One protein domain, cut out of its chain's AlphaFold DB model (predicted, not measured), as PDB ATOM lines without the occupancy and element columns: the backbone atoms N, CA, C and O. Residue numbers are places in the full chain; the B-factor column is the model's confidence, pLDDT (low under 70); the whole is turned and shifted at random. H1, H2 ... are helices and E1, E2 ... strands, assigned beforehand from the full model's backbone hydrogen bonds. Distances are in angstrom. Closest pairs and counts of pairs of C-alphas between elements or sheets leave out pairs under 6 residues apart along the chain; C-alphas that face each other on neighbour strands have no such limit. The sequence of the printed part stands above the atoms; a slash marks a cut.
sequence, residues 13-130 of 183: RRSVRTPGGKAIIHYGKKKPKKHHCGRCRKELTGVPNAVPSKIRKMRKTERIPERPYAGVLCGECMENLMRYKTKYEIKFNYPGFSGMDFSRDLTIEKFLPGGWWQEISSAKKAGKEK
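Overview. This is residues 13 to 130 of the 183 residues of the protein "50S ribosomal protein L34e" of Candidatus Altiarchaeales archaeon WOR_SM1_SCG (UniProt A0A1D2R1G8). The printed part is a long, drawn-out rod, with a small two-stranded hairpin of E1 and E2 at one end and the helix H4 at the other. Between them lies a middle made largely of loops with the short helices H1 and H2, then the long helix H3, after which residues 94 to 115 fold back before H4; residues 111 to 116 and 122 to 130 stick out free. There are 118 residues with two named strands and four named helices, in the order E1 E2 H1 H2 H3 H4, and the sheet E1 - E2 is antiparallel. The class is mixed, helices and strands, with under half of the residues in named elements. The whole is extended, with a radius of gyration of the C-alphas of 24.8 A and spans of 89 by 32 by 14 A.

Along the chain. Find C-alpha 13 at (34.146, -81.111, 25.577), where strand E1 begins; it covers residues 13 to 17. Strand E2 follows at residues 23 to 28 and measures 15.7 A from first to last C-alpha. Further on, look for helix H1 at residues 52 to 55 and helix H2 at residues 60 to 63. At C-alpha 75, (40.607, -45.137, 26.696), helix H3 begins, and it runs 26.5 A to residue 93. Helix H4, residues 116 to 130, measures 21.5 A and ends at C-alpha 130, (35.753, -15.568, 57.034).

Arrangement. Start at E1 and E2, a hairpin of antiparallel neighbours with 142 degrees between their directions. The C-alphas of residues 15 and 25 face each other at 4.5 A, and N 14 and O 26, 2.9 A apart, are within hydrogen-bond range, as are N 26 and O 14 at 2.8 A. Next, see that H1 and H2 are close but not clearly touching, their closest C-alphas being those of Ile 55 and Arg 63 at 6.9 A. H2 and H3 are apart, and so are H3 and H4; no helix touches another. In H3 every O i to N i+4 pair is within hydrogen-bond range, and in H4 10 of 11 are, while H1 and H2 are too short for such a pair.

Size, cuts and confidence. Look from Gly 20 to Lys 130, whose C-alphas are the two farthest apart, at 89.8 A. The printed part has no cut. The links E2 to H1, H2 to H3 and H3 to H4 are long; E1 to E2 and H1 to H2 are tight. The mean pLDDT of the printed part is 79.9, and residues 97 to 130 are under 70; H4 has a mean of 53.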
ATOM      1  N   ARG A  13      34.586 -80.002  26.434       89.69
ATOM      2  CA  ARG A  13      34.146 -81.111  25.577       89.69
ATOM      3  C   ARG A  13      33.372 -80.540  24.388       89.69
ATOM      4  O   ARG A  13      32.554 -79.640  24.574       89.69
ATOM      5  N   ARG A  14      33.667 -81.011  23.178       91.00
ATOM      6  CA  ARG A  14      32.902 -80.723  21.957       91.00
ATOM      7  C   ARG A  14      32.592 -82.041  21.265       91.00
ATOM      8  O   ARG A  14      33.525 -82.744  20.891       91.00
ATOM      9  N   SER A  15      31.315 -82.368  21.116       93.00
ATOM     10  CA  SER A  15      30.871 -83.459  20.249       93.00
ATOM     11  C   SER A  15      30.975 -82.994  18.800       93.00
ATOM     12  O   SER A  15      30.372 -81.987  18.435       93.00
ATOM     13  N   VAL A  16      31.770 -83.689  17.994       94.56
ATOM     14  CA  VAL A  16      31.933 -83.397  16.566       94.56
ATOM     15  C   VAL A  16      31.650 -84.672  15.785       94.56
ATOM     16  O   VAL A  16      32.026 -85.769  16.209       94.56
ATOM     17  N   ARG A  17      30.960 -84.530  14.653       95.81
ATOM     18  CA  ARG A  17      30.781 -85.610  13.685       95.81
ATOM     19  C   ARG A  17      32.059 -85.710  12.857       95.81
ATOM     20  O   ARG A  17      32.462 -84.729  12.239       95.81
ATOM     21  N   THR A  18      32.724 -86.856  12.884       94.69
ATOM     22  CA  THR A  18      33.873 -87.093  12.010       94.69
ATOM     23  C   THR A  18      33.407 -87.371  10.580       94.69
ATOM     24  O   THR A  18      32.266 -87.800  10.395       94.69
ATOM     25  N   PRO A  19      34.279 -87.179   9.570       96.19
ATOM     26  CA  PRO A  19      33.950 -87.477   8.174       96.19
ATOM     27  C   PRO A  19      33.427 -88.906   7.953       96.19
ATOM     28  O   PRO A  19      32.522 -89.110   7.159       96.19
ATOM     29  N   GLY A  20      33.908 -89.886   8.728       94.56
ATOM     30  CA  GLY A  20      33.420 -91.272   8.698       94.56
ATOM     31  C   GLY A  20      32.083 -91.509   9.414       94.56
ATOM     32  O   GLY A  20      31.806 -92.635   9.815       94.56
ATOM     33  N   GLY A  21      31.294 -90.464   9.680       93.75
ATOM     34  CA  GLY A  21      29.966 -90.606  10.269       93.75
ATOM     35  C   GLY A  21      29.978 -91.175  11.690       93.75
ATOM     36  O   GLY A  21      29.032 -91.859  12.085       93.75
ATOM     37  N   LYS A  22      31.001 -90.888  12.508       95.75
ATOM     38  CA  LYS A  22      31.031 -91.230  13.949       95.75
ATOM     39  C   LYS A  22      30.977 -89.960  14.802       95.75
ATOM     40  O   LYS A  22      31.527 -88.930  14.433       95.75
ATOM     41  N   ALA A  23      30.238 -89.987  15.910       94.31
ATOM     42  CA  ALA A  23      30.144 -88.849  16.824       94.31
ATOM     43  C   ALA A  23      31.201 -89.028  17.918       94.31
ATOM     44  O   ALA A  23      31.098 -89.943  18.729       94.31
ATOM     45  N   ILE A  24      32.235 -88.187  17.910       93.94
ATOM     46  CA  ILE A  24      33.383 -88.302  18.820       93.94
ATOM     47  C   ILE A  24      33.503 -87.030  19.668       93.94
ATOM     48  O   ILE A  24      33.239 -85.917  19.207       93.94
ATOM     49  N   ILE A  25      33.903 -87.186  20.934       91.38
ATOM     50  CA  ILE A  25      34.158 -86.067  21.848       91.38
ATOM     51  C   ILE A  25      35.610 -85.602  21.697       91.38
ATOM     52  O   ILE A  25      36.542 -86.276  22.132       91.38
ATOM     53  N   HIS A  26      35.805 -84.396  21.169       90.94
ATOM     54  CA  HIS A  26      37.100 -83.722  21.178       90.94
ATOM     55  C   HIS A  26      37.270 -82.869  22.442       90.94
ATOM     56  O   HIS A  26      36.388 -82.094  22.833       90.94
ATOM     57  N   TYR A  27      38.445 -82.971  23.068       90.38
ATOM     58  CA  TYR A  27      38.809 -82.200  24.257       90.38
ATOM     59  C   TYR A  27      39.632 -80.966  23.881       90.38
ATOM     60  O   TYR A  27      40.805 -81.066  23.532       90.38
ATOM     61  N   GLY A  28      39.035 -79.783  24.015       87.56
ATOM     62  CA  GLY A  28      39.691 -78.497  23.785       87.56
ATOM     63  C   GLY A  28      40.106 -77.785  25.076       87.56
ATOM     64  O   GLY A  28      39.535 -77.995  26.151       87.56
ATOM     65  N   LYS A  29      41.081 -76.874  24.965       88.06
ATOM     66  CA  LYS A  29      41.384 -75.899  26.027       88.06
ATOM     67  C   LYS A  29      40.207 -74.924  26.191       88.06
ATOM     68  O   LYS A  29      39.518 -74.604  25.219       88.06
ATOM     69  N   LYS A  30      39.971 -74.443  27.415       87.94
ATOM     70  CA  LYS A  30      38.969 -73.399  27.675       87.94
ATOM     71  C   LYS A  30      39.451 -72.053  27.134       87.94
ATOM     72  O   LYS A  30      40.650 -71.781  27.130       87.94
ATOM     73  N   LYS A  31      38.506 -71.216  26.698       89.75
ATOM     74  CA  LYS A  31      38.799 -69.813  26.386       89.75
ATOM     75  C   LYS A  31      38.961 -69.044  27.706       89.75
ATOM     76  O   LYS A  31      38.129 -69.252  28.594       89.75
ATOM     77  N   PRO A  32      40.008 -68.218  27.860       92.75
ATOM     78  CA  PRO A  32      40.133 -67.346  29.021       92.75
ATOM     79  C   PRO A  32      39.038 -66.270  29.019       92.75
ATOM     80  O   PRO A  32      38.405 -66.001  27.991       92.75
ATOM     81  N   LYS A  33      38.812 -65.675  30.194       93.00
ATOM     82  CA  LYS A  33      37.901 -64.534  30.356       93.00
ATOM     83  C   LYS A  33      38.443 -63.309  29.607       93.00
ATOM     84  O   LYS A  33      39.620 -63.272  29.246       93.00
ATOM     85  N   LYS A  34      37.566 -62.337  29.346       93.50
ATOM     86  CA  LYS A  34      37.959 -61.052  28.758       93.50
ATOM     87  C   LYS A  34      38.886 -60.289  29.711       93.50
ATOM     88  O   LYS A  34      38.882 -60.531  30.918       93.50
ATOM     89  N   HIS A  35      39.683 -59.388  29.150       92.88
ATOM     90  CA  HIS A  35      40.553 -58.515  29.927       92.88
ATOM     91  C   HIS A  35      39.754 -57.336  30.486       92.88
ATOM     92  O   HIS A  35      38.861 -56.815  29.818       92.88
ATOM     93  N   HIS A  36      40.087 -56.920  31.704       94.19
ATOM     94  CA  HIS A  36      39.434 -55.816  32.400       94.19
ATOM     95  C   HIS A  36      40.436 -54.694  32.657       94.19
ATOM     96  O   HIS A  36      41.620 -54.947  32.869       94.19
ATOM     97  N   CYS A  37      39.950 -53.456  32.646       93.31
ATOM     98  CA  CYS A  37      40.735 -52.277  32.981       93.31
ATOM     99  C   CYS A  37      41.179 -52.329  34.450       93.31
ATOM    100  O   CYS A  37      40.347 -52.544  35.332       93.31
ATOM    101  N   GLY A  38      42.455 -52.052  34.726       87.19
ATOM    102  CA  GLY A  38      42.995 -52.053  36.093       87.19
ATOM    103  C   GLY A  38      42.344 -51.020  37.021       87.19
ATOM    104  O   GLY A  38      42.284 -51.231  38.226       87.19
ATOM    105  N   ARG A  39      41.802 -49.930  36.461       87.12
ATOM    106  CA  ARG A  39      41.209 -48.824  37.227       87.12
ATOM    107  C   ARG A  39      39.694 -48.933  37.379       87.12
ATOM    108  O   ARG A  39      39.178 -48.935  38.488       87.12
ATOM    109  N   CYS A  40      38.965 -49.011  36.266       87.19
ATOM    110  CA  CYS A  40      37.498 -49.005  36.272       87.19
ATOM    111  C   CYS A  40      36.863 -50.392  36.119       87.19
ATOM    112  O   CYS A  40      35.640 -50.489  36.138       87.19
ATOM    113  N   ARG A  41      37.660 -51.455  35.918       90.06
ATOM    114  CA  ARG A  41      37.212 -52.846  35.689       90.06
ATOM    115  C   ARG A  41      36.309 -53.062  34.462       90.06
ATOM    116  O   ARG A  41      35.884 -54.188  34.207       90.06
ATOM    117  N   LYS A  42      36.082 -52.022  33.650       91.94
ATOM    118  CA  LYS A  42      35.406 -52.106  32.345       91.94
ATOM    119  C   LYS A  42      36.156 -53.077  31.431       91.94
ATOM    120  O   LYS A  42      37.384 -53.171  31.497       91.94
ATOM    121  N   GLU A  43      35.423 -53.808  30.602       93.81
ATOM    122  CA  GLU A  43      36.019 -54.729  29.633       93.81
ATOM    123  C   GLU A  43      36.899 -53.961  28.633       93.81
ATOM    124  O   GLU A  43      36.503 -52.917  28.113       93.81
ATOM    125  N   LEU A  44      38.105 -54.469  28.375       92.38
ATOM    126  CA  LEU A  44      39.029 -53.878  27.412       92.38
ATOM    127  C   LEU A  44      38.694 -54.364  26.003       92.38
ATOM    128  O   LEU A  44      38.835 -55.546  25.683       92.38
ATOM    129  N   THR A  45      38.274 -53.431  25.153       88.00
ATOM    130  CA  THR A  45      38.084 -53.659  23.721       88.00
ATOM    131  C   THR A  45      39.434 -53.652  22.995       88.00
ATOM    132  O   THR A  45      40.380 -52.982  23.410       88.00
ATOM    133  N   GLY A  46      39.550 -54.451  21.932       88.88
ATOM    134  CA  GLY A  46      40.764 -54.532  21.110       88.88
ATOM    135  C   GLY A  46      41.891 -55.418  21.657       88.88
ATOM    136  O   GLY A  46      42.911 -55.553  20.995       88.88
ATOM    137  N   VAL A  47      41.722 -56.055  22.824       92.62
ATOM    138  CA  VAL A  47      42.700 -57.017  23.369       92.62
ATOM    139  C   VAL A  47      42.164 -58.444  23.212       92.62
ATOM    140  O   VAL A  47      41.105 -58.762  23.764       92.62
ATOM    141  N   PRO A  48      42.860 -59.339  22.488       93.06
ATOM    142  CA  PRO A  48      42.362 -60.680  22.216       93.06
ATOM    143  C   PRO A  48      42.429 -61.587  23.453       93.06
ATOM    144  O   PRO A  48      43.483 -61.788  24.052       93.06
ATOM    145  N   ASN A  49      41.321 -62.254  23.774       93.00
ATOM    146  CA  ASN A  49      41.247 -63.245  24.849       93.00
ATOM    147  C   ASN A  49      41.586 -64.661  24.341       93.00
ATOM    148  O   ASN A  49      40.725 -65.530  24.162       93.00
ATOM    149  N   ALA A  50      42.872 -64.914  24.105       92.75
ATOM    150  CA  ALA A  50      43.367 -66.216  23.660       92.75
ATOM    151  C   ALA A  50      44.246 -66.907  24.715       92.75
ATOM    152  O   ALA A  50      44.709 -66.314  25.681       92.75
ATOM    153  N   VAL A  51      44.479 -68.210  24.541       92.75
ATOM    154  CA  VAL A  51      45.411 -68.962  25.399       92.75
ATOM    155  C   VAL A  51      46.817 -68.348  25.265       92.75
ATOM    156  O   VAL A  51      47.187 -68.010  24.137       92.75
ATOM    157  N   PRO A  52      47.639 -68.264  26.332       91.88
ATOM    158  CA  PRO A  52      48.965 -67.634  26.275       91.88
ATOM    159  C   PRO A  52      49.862 -68.147  25.140       91.88
ATOM    160  O   PRO A  52      50.559 -67.375  24.490       91.88
ATOM    161  N   SER A  53      49.782 -69.445  24.826       93.69
ATOM    162  CA  SER A  53      50.511 -70.053  23.706       93.69
ATOM    163  C   SER A  53      50.097 -69.518  22.330       93.69
ATOM    164  O   SER A  53      50.907 -69.523  21.414       93.69
ATOM    165  N   LYS A  54      48.836 -69.097  22.164       93.81
ATOM    166  CA  LYS A  54      48.336 -68.465  20.936       93.81
ATOM    167  C   LYS A  54      48.667 -66.972  20.926       93.81
ATOM    168  O   LYS A  54      49.100 -66.484  19.896       93.81
ATOM    169  N   ILE A  55      48.560 -66.290  22.072       93.44
ATOM    170  CA  ILE A  55      48.954 -64.876  22.219       93.44
ATOM    171  C   ILE A  55      50.411 -64.661  21.822       93.44
ATOM    172  O   ILE A  55      50.692 -63.770  21.032       93.44
ATOM    173  N   ARG A  56      51.327 -65.518  22.284       93.31
ATOM    174  CA  ARG A  56      52.754 -65.418  21.930       93.31
ATOM    175  C   ARG A  56      53.036 -65.525  20.428       93.31
ATOM    176  O   ARG A  56      54.038 -64.987  19.982       93.31
ATOM    177  N   LYS A  57      52.168 -66.199  19.666       96.12
ATOM    178  CA  LYS A  57      52.304 -66.370  18.210       96.12
ATOM    179  C   LYS A  57      51.666 -65.236  17.401       96.12
ATOM    180  O   LYS A  57      51.911 -65.158  16.206       96.12
ATOM    181  N   MET A  58      50.833 -64.400  18.023       94.50
ATOM    182  CA  MET A  58      50.174 -63.279  17.346       94.50
ATOM    183  C   MET A  58      51.147 -62.117  17.121       94.50
ATOM    184  O   MET A  58      52.091 -61.898  17.895       94.50
ATOM    185  N   ARG A  59      50.889 -61.334  16.072       94.56
ATOM    186  CA  ARG A  59      51.664 -60.118  15.775       94.56
ATOM    187  C   ARG A  59      51.448 -59.065  16.870       94.56
ATOM    188  O   ARG A  59      50.542 -59.187  17.693       94.56
ATOM    189  N   LYS A  60      52.308 -58.044  16.939       90.25
ATOM    190  CA  LYS A  60      52.195 -56.991  17.970       90.25
ATOM    191  C   LYS A  60      50.876 -56.219  17.835       90.25
ATOM    192  O   LYS A  60      50.181 -56.052  18.832       90.25
ATOM    193  N   THR A  61      50.514 -55.857  16.606       91.50
ATOM    194  CA  THR A  61      49.280 -55.131  16.255       91.50
ATOM    195  C   THR A  61      48.008 -55.906  16.604       91.50
ATOM    196  O   THR A  61      47.035 -55.328  17.066       91.50
ATOM    197  N   GLU A  62      48.026 -57.233  16.463       92.44
ATOM    198  CA  GLU A  62      46.906 -58.102  16.856       92.44
ATOM    199  C   GLU A  62      46.762 -58.234  18.378       92.44
ATOM    200  O   GLU A  62      45.684 -58.556  18.875       92.44
ATOM    201  N   ARG A  63      47.856 -58.052  19.130       91.81
ATOM    202  CA  ARG A  63      47.877 -58.233  20.586       91.81
ATOM    203  C   ARG A  63      47.451 -56.985  21.346       91.81
ATOM    204  O   ARG A  63      46.784 -57.117  22.371       91.81
ATOM    205  N   ILE A  64      47.928 -55.813  20.931       91.56
ATOM    206  CA  ILE A  64      47.840 -54.576  21.711       91.56
ATOM    207  C   ILE A  64      47.594 -53.393  20.757       91.56
ATOM    208  O   ILE A  64      48.304 -53.288  19.759       91.56
ATOM    209  N   PRO A  65      46.642 -52.486  21.061       92.06
ATOM    210  CA  PRO A  65      46.480 -51.238  20.316       92.06
ATOM    211  C   PRO A  65      47.645 -50.262  20.565       92.06
ATOM    212  O   PRO A  65      48.279 -50.297  21.611       92.06
ATOM    213  N   GLU A  66      47.911 -49.347  19.635       91.62
ATOM    214  CA  GLU A  66      49.158 -48.552  19.611       91.62
ATOM    215  C   GLU A  66      49.261 -47.436  20.669       91.62
ATOM    216  O   GLU A  66      50.320 -46.839  20.847       91.62
ATOM    217  N   ARG A  67      48.192 -47.164  21.424       90.69
ATOM    218  CA  ARG A  67      48.173 -46.103  22.446       90.69
ATOM    219  C   ARG A  67      48.969 -46.466  23.716       90.69
ATOM    220  O   ARG A  67      49.058 -47.646  24.071       90.69
ATOM    221  N   PRO A  68      49.453 -45.480  24.496       90.81
ATOM    222  CA  PRO A  68      50.099 -45.761  25.775       90.81
ATOM    223  C   PRO A  68      49.136 -46.419  26.774       90.81
ATOM    224  O   PRO A  68      47.920 -46.189  26.768       90.81
ATOM    225  N   TYR A  69      49.695 -47.284  27.627       91.38
ATOM    226  CA  TYR A  69      48.971 -48.110  28.606       91.38
ATOM    227  C   TYR A  69      47.856 -48.991  28.009       91.38
ATOM    228  O   TYR A  69      46.906 -49.392  28.698       91.38
ATOM    229  N   ALA A  70      47.956 -49.311  26.720       90.38
ATOM    230  CA  ALA A  70      47.096 -50.274  26.059       90.38
ATOM    231  C   ALA A  70      47.180 -51.658  26.724       90.38
ATOM    232  O   ALA A  70      48.245 -52.115  27.130       90.38
ATOM    233  N   GLY A  71      46.036 -52.332  26.865       89.19
ATOM    234  CA  GLY A  71      45.953 -53.631  27.544       89.19
ATOM    235  C   GLY A  71      45.877 -53.572  29.072       89.19
ATOM    236  O   GLY A  71      45.567 -54.587  29.689       89.19
ATOM    237  N   VAL A  72      46.083 -52.395  29.672       91.31
ATOM    238  CA  VAL A  72      46.001 -52.185  31.128       91.31
ATOM    239  C   VAL A  72      44.874 -51.217  31.479       91.31
ATOM    240  O   VAL A  72      44.032 -51.516  32.328       91.31
ATOM    241  N   LEU A  73      44.822 -50.067  30.801       92.75
ATOM    242  CA  LEU A  73      43.808 -49.031  31.013       92.75
ATOM    243  C   LEU A  73      42.837 -48.961  29.836       92.75
ATOM    244  O   LEU A  73      43.233 -49.203  28.696       92.75
ATOM    245  N   CYS A  74      41.575 -48.599  30.084       91.56
ATOM    246  CA  CYS A  74      40.636 -48.217  29.023       91.56
ATOM    247  C   CYS A  74      40.970 -46.817  28.471       91.56
ATOM    248  O   CYS A  74      41.746 -46.086  29.088       91.56
ATOM    249  N   GLY A  75      40.383 -46.448  27.325       89.94
ATOM    250  CA  GLY A  75      40.607 -45.137  26.696       89.94
ATOM    251  C   GLY A  75      40.288 -43.972  27.635       89.94
ATOM    252  O   GLY A  75      41.156 -43.152  27.894       89.94
ATOM    253  N   GLU A  76      39.108 -43.993  28.260       90.25
ATOM    254  CA  GLU A  76      38.661 -42.966  29.220       90.25
ATOM    255  C   GLU A  76      39.634 -42.795  30.405       90.25
ATOM    256  O   GLU A  76      39.996 -41.688  30.796       90.25
ATOM    257  N   CYS A  77      40.091 -43.905  31.001       88.75
ATOM    258  CA  CYS A  77      41.005 -43.854  32.145       88.75
ATOM    259  C   CYS A  77      42.397 -43.349  31.760       88.75
ATOM    260  O   CYS A  77      43.057 -42.729  32.593       88.75
ATOM    261  N   MET A  78      42.840 -43.647  30.539       92.19
ATOM    262  CA  MET A  78      44.110 -43.179  29.995       92.19
ATOM    263  C   MET A  78      44.039 -41.688  29.667       92.19
ATOM    264  O   MET A  78      44.921 -40.952  30.089       92.19
ATOM    265  N   GLU A  79      42.970 -41.221  29.029       90.38
ATOM    266  CA  GLU A  79      42.751 -39.799  28.757       90.38
ATOM    267  C   GLU A  79      42.758 -38.968  30.045       90.38
ATOM    268  O   GLU A  79      43.482 -37.981  30.156       90.38
ATOM    269  N   ASN A  80      42.030 -39.423  31.066       87.38
ATOM    270  CA  ASN A  80      42.010 -38.763  32.367       87.38
ATOM    271  C   ASN A  80      43.394 -38.722  33.035       87.38
ATOM    272  O   ASN A  80      43.727 -37.744  33.698       87.38
ATOM    273  N   LEU A  81      44.203 -39.773  32.868       88.12
ATOM    274  CA  LEU A  81      45.577 -39.806  33.373       88.12
ATOM    275  C   LEU A  81      46.459 -38.797  32.629       88.12
ATOM    276  O   LEU A  81      47.215 -38.072  33.267       88.12
ATOM    277  N   MET A  82      46.333 -38.710  31.301       87.94
ATOM    278  CA  MET A  82      47.099 -37.754  30.499       87.94
ATOM    279  C   MET A  82      46.735 -36.309  30.853       87.94
ATOM    280  O   MET A  82      47.636 -35.508  31.061       87.94
ATOM    281  N   ARG A  83      45.442 -35.991  31.026       85.94
ATOM    282  CA  ARG A  83      44.993 -34.658  31.477       85.94
ATOM    283  C   ARG A  83      45.536 -34.286  32.857       85.94
ATOM    284  O   ARG A  83      45.872 -33.134  33.095       85.94
ATOM    285  N   TYR A  84      45.594 -35.245  33.778       84.06
ATOM    286  CA  TYR A  84      46.178 -35.009  35.098       84.06
ATOM    287  C   TYR A  84      47.681 -34.731  34.993       84.06
ATOM    288  O   TYR A  84      48.169 -33.751  35.547       84.06
ATOM    289  N   LYS A  85      48.402 -35.556  34.222       85.19
ATOM    290  CA  LYS A  85      49.840 -35.397  34.001       85.19
ATOM    291  C   LYS A  85      50.175 -34.027  33.406       85.19
ATOM    292  O   LYS A  85      51.072 -33.367  33.916       85.19
ATOM    293  N   THR A  86      49.434 -33.576  32.393       86.00
ATOM    294  CA  THR A  86      49.677 -32.264  31.776       86.00
ATOM    295  C   THR A  86      49.416 -31.118  32.746       86.00
ATOM    296  O   THR A  86      50.233 -30.211  32.842       86.00
ATOM    297  N   LYS A  87      48.319 -31.160  33.516       80.94
ATOM    298  CA  LYS A  87      48.058 -30.142  34.544       80.94
ATOM    299  C   LYS A  87      49.163 -30.112  35.605       80.94
ATOM    300  O   LYS A  87      49.581 -29.031  36.009       80.94
ATOM    301  N   TYR A  88      49.628 -31.283  36.046       82.94
ATOM    302  CA  TYR A  88      50.734 -31.418  36.999       82.94
ATOM    303  C   TYR A  88      52.003 -30.763  36.454       82.94
ATOM    304  O   TYR A  88      52.571 -29.885  37.096       82.94
ATOM    305  N   GLU A  89      52.404 -31.123  35.236       83.50
ATOM    306  CA  GLU A  89      53.569 -30.535  34.573       83.50
ATOM    307  C   GLU A  89      53.443 -29.013  34.443       83.50
ATOM    308  O   GLU A  89      54.391 -28.303  34.758       83.50
ATOM    309  N   ILE A  90      52.270 -28.500  34.056       82.44
ATOM    310  CA  ILE A  90      52.035 -27.055  33.931       82.44
ATOM    311  C   ILE A  90      52.218 -26.347  35.275       82.44
ATOM    312  O   ILE A  90      52.954 -25.368  35.345       82.44
ATOM    313  N   LYS A  91      51.593 -26.845  36.350       72.25
ATOM    314  CA  LYS A  91      51.667 -26.182  37.657       72.25
ATOM    315  C   LYS A  91      53.084 -26.174  38.228       72.25
ATOM    316  O   LYS A  91      53.500 -25.168  38.793       72.25
ATOM    317  N   PHE A  92      53.795 -27.297  38.130       80.88
ATOM    318  CA  PHE A  92      55.081 -27.459  38.808       80.88
ATOM    319  C   PHE A  92      56.277 -26.987  37.976       80.88
ATOM    320  O   PHE A  92      57.236 -26.492  38.557       80.88
ATOM    321  N   ASN A  93      56.228 -27.089  36.643       83.62
ATOM    322  CA  ASN A  93      57.359 -26.691  35.799       83.62
ATOM    323  C   ASN A  93      57.261 -25.250  35.285       83.62
ATOM    324  O   ASN A  93      58.280 -24.694  34.884       83.62
ATOM    325  N   TYR A  94      56.072 -24.637  35.285       78.62
ATOM    326  CA  TYR A  94      55.886 -23.281  34.770       78.62
ATOM    327  C   TYR A  94      55.464 -22.326  35.896       78.62
ATOM    328  O   TYR A  94      54.289 -22.291  36.270       78.62
ATOM    329  N   PRO A  95      56.386 -21.494  36.418       74.75
ATOM    330  CA  PRO A  95      56.108 -20.615  37.557       74.75
ATOM    331  C   PRO A  95      55.003 -19.580  37.274       74.75
ATOM    332  O   PRO A  95      54.293 -19.174  38.194       74.75
ATOM    333  N   GLY A  96      54.789 -19.224  36.000       78.25
ATOM    334  CA  GLY A  96      53.697 -18.347  35.558       78.25
ATOM    335  C   GLY A  96      52.286 -18.941  35.687       78.25
ATOM    336  O   GLY A  96      51.312 -18.210  35.554       78.25
ATOM    337  N   PHE A  97      52.156 -20.240  35.974       66.31
ATOM    338  CA  PHE A  97      50.871 -20.931  36.159       66.31
ATOM    339  C   PHE A  97      50.683 -21.493  37.578       66.31
ATOM    340  O   PHE A  97      49.799 -22.320  37.816       66.31
ATOM    341  N   SER A  98      51.475 -21.016  38.543       66.44
ATOM    342  CA  SER A  98      51.416 -21.426  39.956       66.44
ATOM    343  C   SER A  98      50.031 -21.234  40.603       66.44
ATOM    344  O   SER A  98      49.651 -22.018  41.474       66.44
ATOM    345  N   GLY A  99      49.241 -20.270  40.113       66.88
ATOM    346  CA  GLY A  99      47.866 -19.995  40.545       66.88
ATOM    347  C   GLY A  99      46.778 -20.934  39.997       66.88
ATOM    348  O   GLY A  99      45.602 -20.708  40.270       66.88
ATOM    349  N   MET A 100      47.109 -21.980  39.221       66.94
ATOM    350  CA  MET A 100      46.099 -22.963  38.803       66.94
ATOM    351  C   MET A 100      45.662 -23.858  39.976       66.94
ATOM    352  O   MET A 100      46.443 -24.639  40.537       66.94
ATOM    353  N   ASP A 101      44.372 -23.797  40.307       58.44
ATOM    354  CA  ASP A 101      43.752 -24.638  41.328       58.44
ATOM    355  C   ASP A 101      43.382 -26.027  40.787       58.44
ATOM    356  O   ASP A 101      42.504 -26.183  39.937       58.44
ATOM    357  N   PHE A 102      43.958 -27.069  41.390       60.03
ATOM    358  CA  PHE A 102      43.579 -28.480  41.211       60.03
ATOM    359  C   PHE A 102      42.256 -28.843  41.899       60.03
ATOM    360  O   PHE A 102      41.995 -30.004  42.192       60.03
ATOM    361  N   SER A 103      41.402 -27.859  42.185       56.09
ATOM    362  CA  SER A 103      40.281 -28.016  43.122       56.09
ATOM    363  C   SER A 103      39.216 -29.044  42.706       56.09
ATOM    364  O   SER A 103      38.326 -29.334  43.501       56.09
ATOM    365  N   ARG A 104      39.309 -29.629  41.503       53.53
ATOM    366  CA  ARG A 104      38.490 -30.762  41.047       53.53
ATOM    367  C   ARG A 104      39.305 -31.748  40.214       53.53
ATOM    368  O   ARG A 104      39.315 -31.690  38.980       53.53
ATOM    369  N   ASP A 105      39.978 -32.670  40.890       55.59
ATOM    370  CA  ASP A 105      40.576 -33.843  40.258       55.59
ATOM    371  C   ASP A 105      39.591 -35.017  40.268       55.59
ATOM    372  O   ASP A 105      39.673 -35.933  41.088       55.59
ATOM    373  N   LEU A 106      38.700 -35.014  39.264       54.06
ATOM    374  CA  LEU A 106      37.695 -36.044  38.910       54.06
ATOM    375  C   LEU A 106      38.242 -37.491  38.873       54.06
ATOM    376  O   LEU A 106      37.500 -38.471  38.790       54.06
ATOM    377  N   THR A 107      39.564 -37.649  38.893       52.94
ATOM    378  CA  THR A 107      40.279 -38.919  38.903       52.94
ATOM    379  C   THR A 107      40.360 -39.576  40.280       52.94
ATOM    380  O   THR A 107      40.379 -40.813  40.339       52.94
ATOM    381  N   ILE A 108      40.387 -38.784  41.350       54.28
ATOM    382  CA  ILE A 108      40.459 -39.250  42.740       54.28
ATOM    383  C   ILE A 108      39.039 -39.368  43.317       54.28
ATOM    384  O   ILE A 108      38.754 -40.335  44.019       54.28
ATOM    385  N   GLU A 109      38.113 -38.486  42.918       51.84
ATOM    386  CA  GLU A 109      36.742 -38.367  43.473       51.84
ATOM    387  C   GLU A 109      35.896 -39.641  43.348       51.84
ATOM    388  O   GLU A 109      34.942 -39.835  44.092       51.84
ATOM    389  N   LYS A 110      36.261 -40.547  42.432       47.19
ATOM    390  CA  LYS A 110      35.612 -41.856  42.283       47.19
ATOM    391  C   LYS A 110      35.960 -42.848  43.407       47.19
ATOM    392  O   LYS A 110      35.248 -43.835  43.575       47.19
ATOM    393  N   PHE A 111      37.062 -42.628  44.121       51.81
ATOM    394  CA  PHE A 111      37.543 -43.486  45.211       51.81
ATOM    395  C   PHE A 111      37.307 -42.891  46.599       51.81
ATOM    396  O   PHE A 111      37.532 -43.578  47.591       51.81
ATOM    397  N   LEU A 112      36.861 -41.639  46.672       50.62
ATOM    398  CA  LEU A 112      36.534 -40.999  47.931       50.62
ATOM    399  C   LEU A 112      35.106 -41.358  48.367       50.62
ATOM    400  O   LEU A 112      34.238 -41.578  47.514       50.62
ATOM    401  N   PRO A 113      34.857 -41.464  49.684       51.53
ATOM    402  CA  PRO A 113      33.531 -41.753  50.210       51.53
ATOM    403  C   PRO A 113      32.511 -40.717  49.714       51.53
ATOM    404  O   PRO A 113      32.837 -39.550  49.475       51.53
ATOM    405  N   GLY A 114      31.263 -41.154  49.519       50.66
ATOM    406  CA  GLY A 114      30.182 -40.257  49.113       50.66
ATOM    407  C   GLY A 114      30.075 -39.085  50.090       50.66
ATOM    408  O   GLY A 114      30.023 -39.307  51.293       50.66
ATOM    409  N   GLY A 115      30.086 -37.852  49.575       59.00
ATOM    410  CA  GLY A 115      30.061 -36.637  50.394       59.00
ATOM    411  C   GLY A 115      31.424 -36.004  50.705       59.00
ATOM    412  O   GLY A 115      31.431 -34.911  51.250       59.00
ATOM    413  N   TRP A 116      32.569 -36.573  50.301       59.44
ATOM    414  CA  TRP A 116      33.894 -35.973  50.586       59.44
ATOM    415  C   TRP A 116      34.070 -34.538  50.034       59.44
ATOM    416  O   TRP A 116      34.770 -33.708  50.609       59.44
ATOM    417  N   TRP A 117      33.391 -34.201  48.929       51.25
ATOM    418  CA  TRP A 117      33.407 -32.848  48.361       51.25
ATOM    419  C   TRP A 117      32.658 -31.832  49.235       51.25
ATOM    420  O   TRP A 117      32.839 -30.629  49.047       51.25
ATOM    421  N   GLN A 118      31.805 -32.286  50.163       59.50
ATOM    422  CA  GLN A 118      31.105 -31.417  51.108       59.50
ATOM    423  C   GLN A 118      32.090 -30.784  52.085       59.50
ATOM    424  O   GLN A 118      31.891 -29.630  52.430       59.50
ATOM    425  N   GLU A 119      33.184 -31.452  52.453       56.84
ATOM    426  CA  GLU A 119      34.229 -30.889  53.319       56.84
ATOM    427  C   GLU A 119      35.019 -29.793  52.600       56.84
ATOM    428  O   GLU A 119      35.212 -28.711  53.145       56.84
ATOM    429  N   ILE A 120      35.387 -30.011  51.334       60.50
ATOM    430  CA  ILE A 120      36.076 -29.003  50.509       60.50
ATOM    431  C   ILE A 120      35.152 -27.820  50.214       60.50
ATOM    432  O   ILE A 120      35.565 -26.665  50.298       60.50
ATOM    433  N   SER A 121      33.888 -28.092  49.879       57.16
ATOM    434  CA  SER A 121      32.885 -27.050  49.654       57.16
ATOM    435  C   SER A 121      32.593 -26.275  50.937       57.16
ATOM    436  O   SER A 121      32.434 -25.060  50.870       57.16
ATOM    437  N   SER A 122      32.555 -26.947  52.090       55.84
ATOM    438  CA  SER A 122      32.389 -26.320  53.405       55.84
ATOM    439  C   SER A 122      33.620 -25.517  53.806       55.84
ATOM    440  O   SER A 122      33.459 -24.411  54.292       55.84
ATOM    441  N   ALA A 123      34.841 -25.981  53.520       57.62
ATOM    442  CA  ALA A 123      36.076 -25.233  53.764       57.62
ATOM    443  C   ALA A 123      36.181 -23.986  52.872       57.62
ATOM    444  O   ALA A 123      36.592 -22.921  53.328       57.62
ATOM    445  N   LYS A 124      35.748 -24.083  51.608       56.25
ATOM    446  CA  LYS A 124      35.688 -22.941  50.682       56.25
ATOM    447  C   LYS A 124      34.579 -21.957  51.069       56.25
ATOM    448  O   LYS A 124      34.762 -20.755  50.909       56.25
ATOM    449  N   LYS A 125      33.460 -22.456  51.608       46.97
ATOM    450  CA  LYS A 125      32.362 -21.646  52.156       46.97
ATOM    451  C   LYS A 125      32.773 -20.947  53.455       46.97
ATOM    452  O   LYS A 125      32.615 -19.741  53.534       46.97
ATOM    453  N   ALA A 126      33.426 -21.658  54.372       49.19
ATOM    454  CA  ALA A 126      33.989 -21.110  55.601       49.19
ATOM    455  C   ALA A 126      35.082 -20.070  55.316       49.19
ATOM    456  O   ALA A 126      35.106 -19.027  55.951       49.19
ATOM    457  N   GLY A 127      35.955 -20.296  54.328       53.25
ATOM    458  CA  GLY A 127      36.934 -19.292  53.892       53.25
ATOM    459  C   GLY A 127      36.284 -18.046  53.277       53.25
ATOM    460  O   GLY A 127      36.776 -16.940  53.477       53.25
ATOM    461  N   LYS A 128      35.156 -18.214  52.576       48.09
ATOM    462  CA  LYS A 128      34.376 -17.107  52.011       48.09
ATOM    463  C   LYS A 128      33.634 -16.318  53.097       48.09
ATOM    464  O   LYS A 128      33.729 -15.101  53.094       48.09
ATOM    465  N   GLU A 129      33.012 -16.998  54.062       44.66
ATOM    466  CA  GLU A 129      32.418 -16.373  55.254       44.66
ATOM    467  C   GLU A 129      33.469 -15.642  56.093       44.66
ATOM    468  O   GLU A 129      33.217 -14.534  56.538       44.66
ATOM    469  N   LYS A 130      34.673 -16.201  56.259       41.03
ATOM    470  CA  LYS A 130      35.753 -15.568  57.034       41.03
ATOM    471  C   LYS A 130      36.300 -14.301  56.365       41.03
ATOM    472  O   LYS A 130      36.622 -13.340  57.052       41.03
TER     473      LYS A 130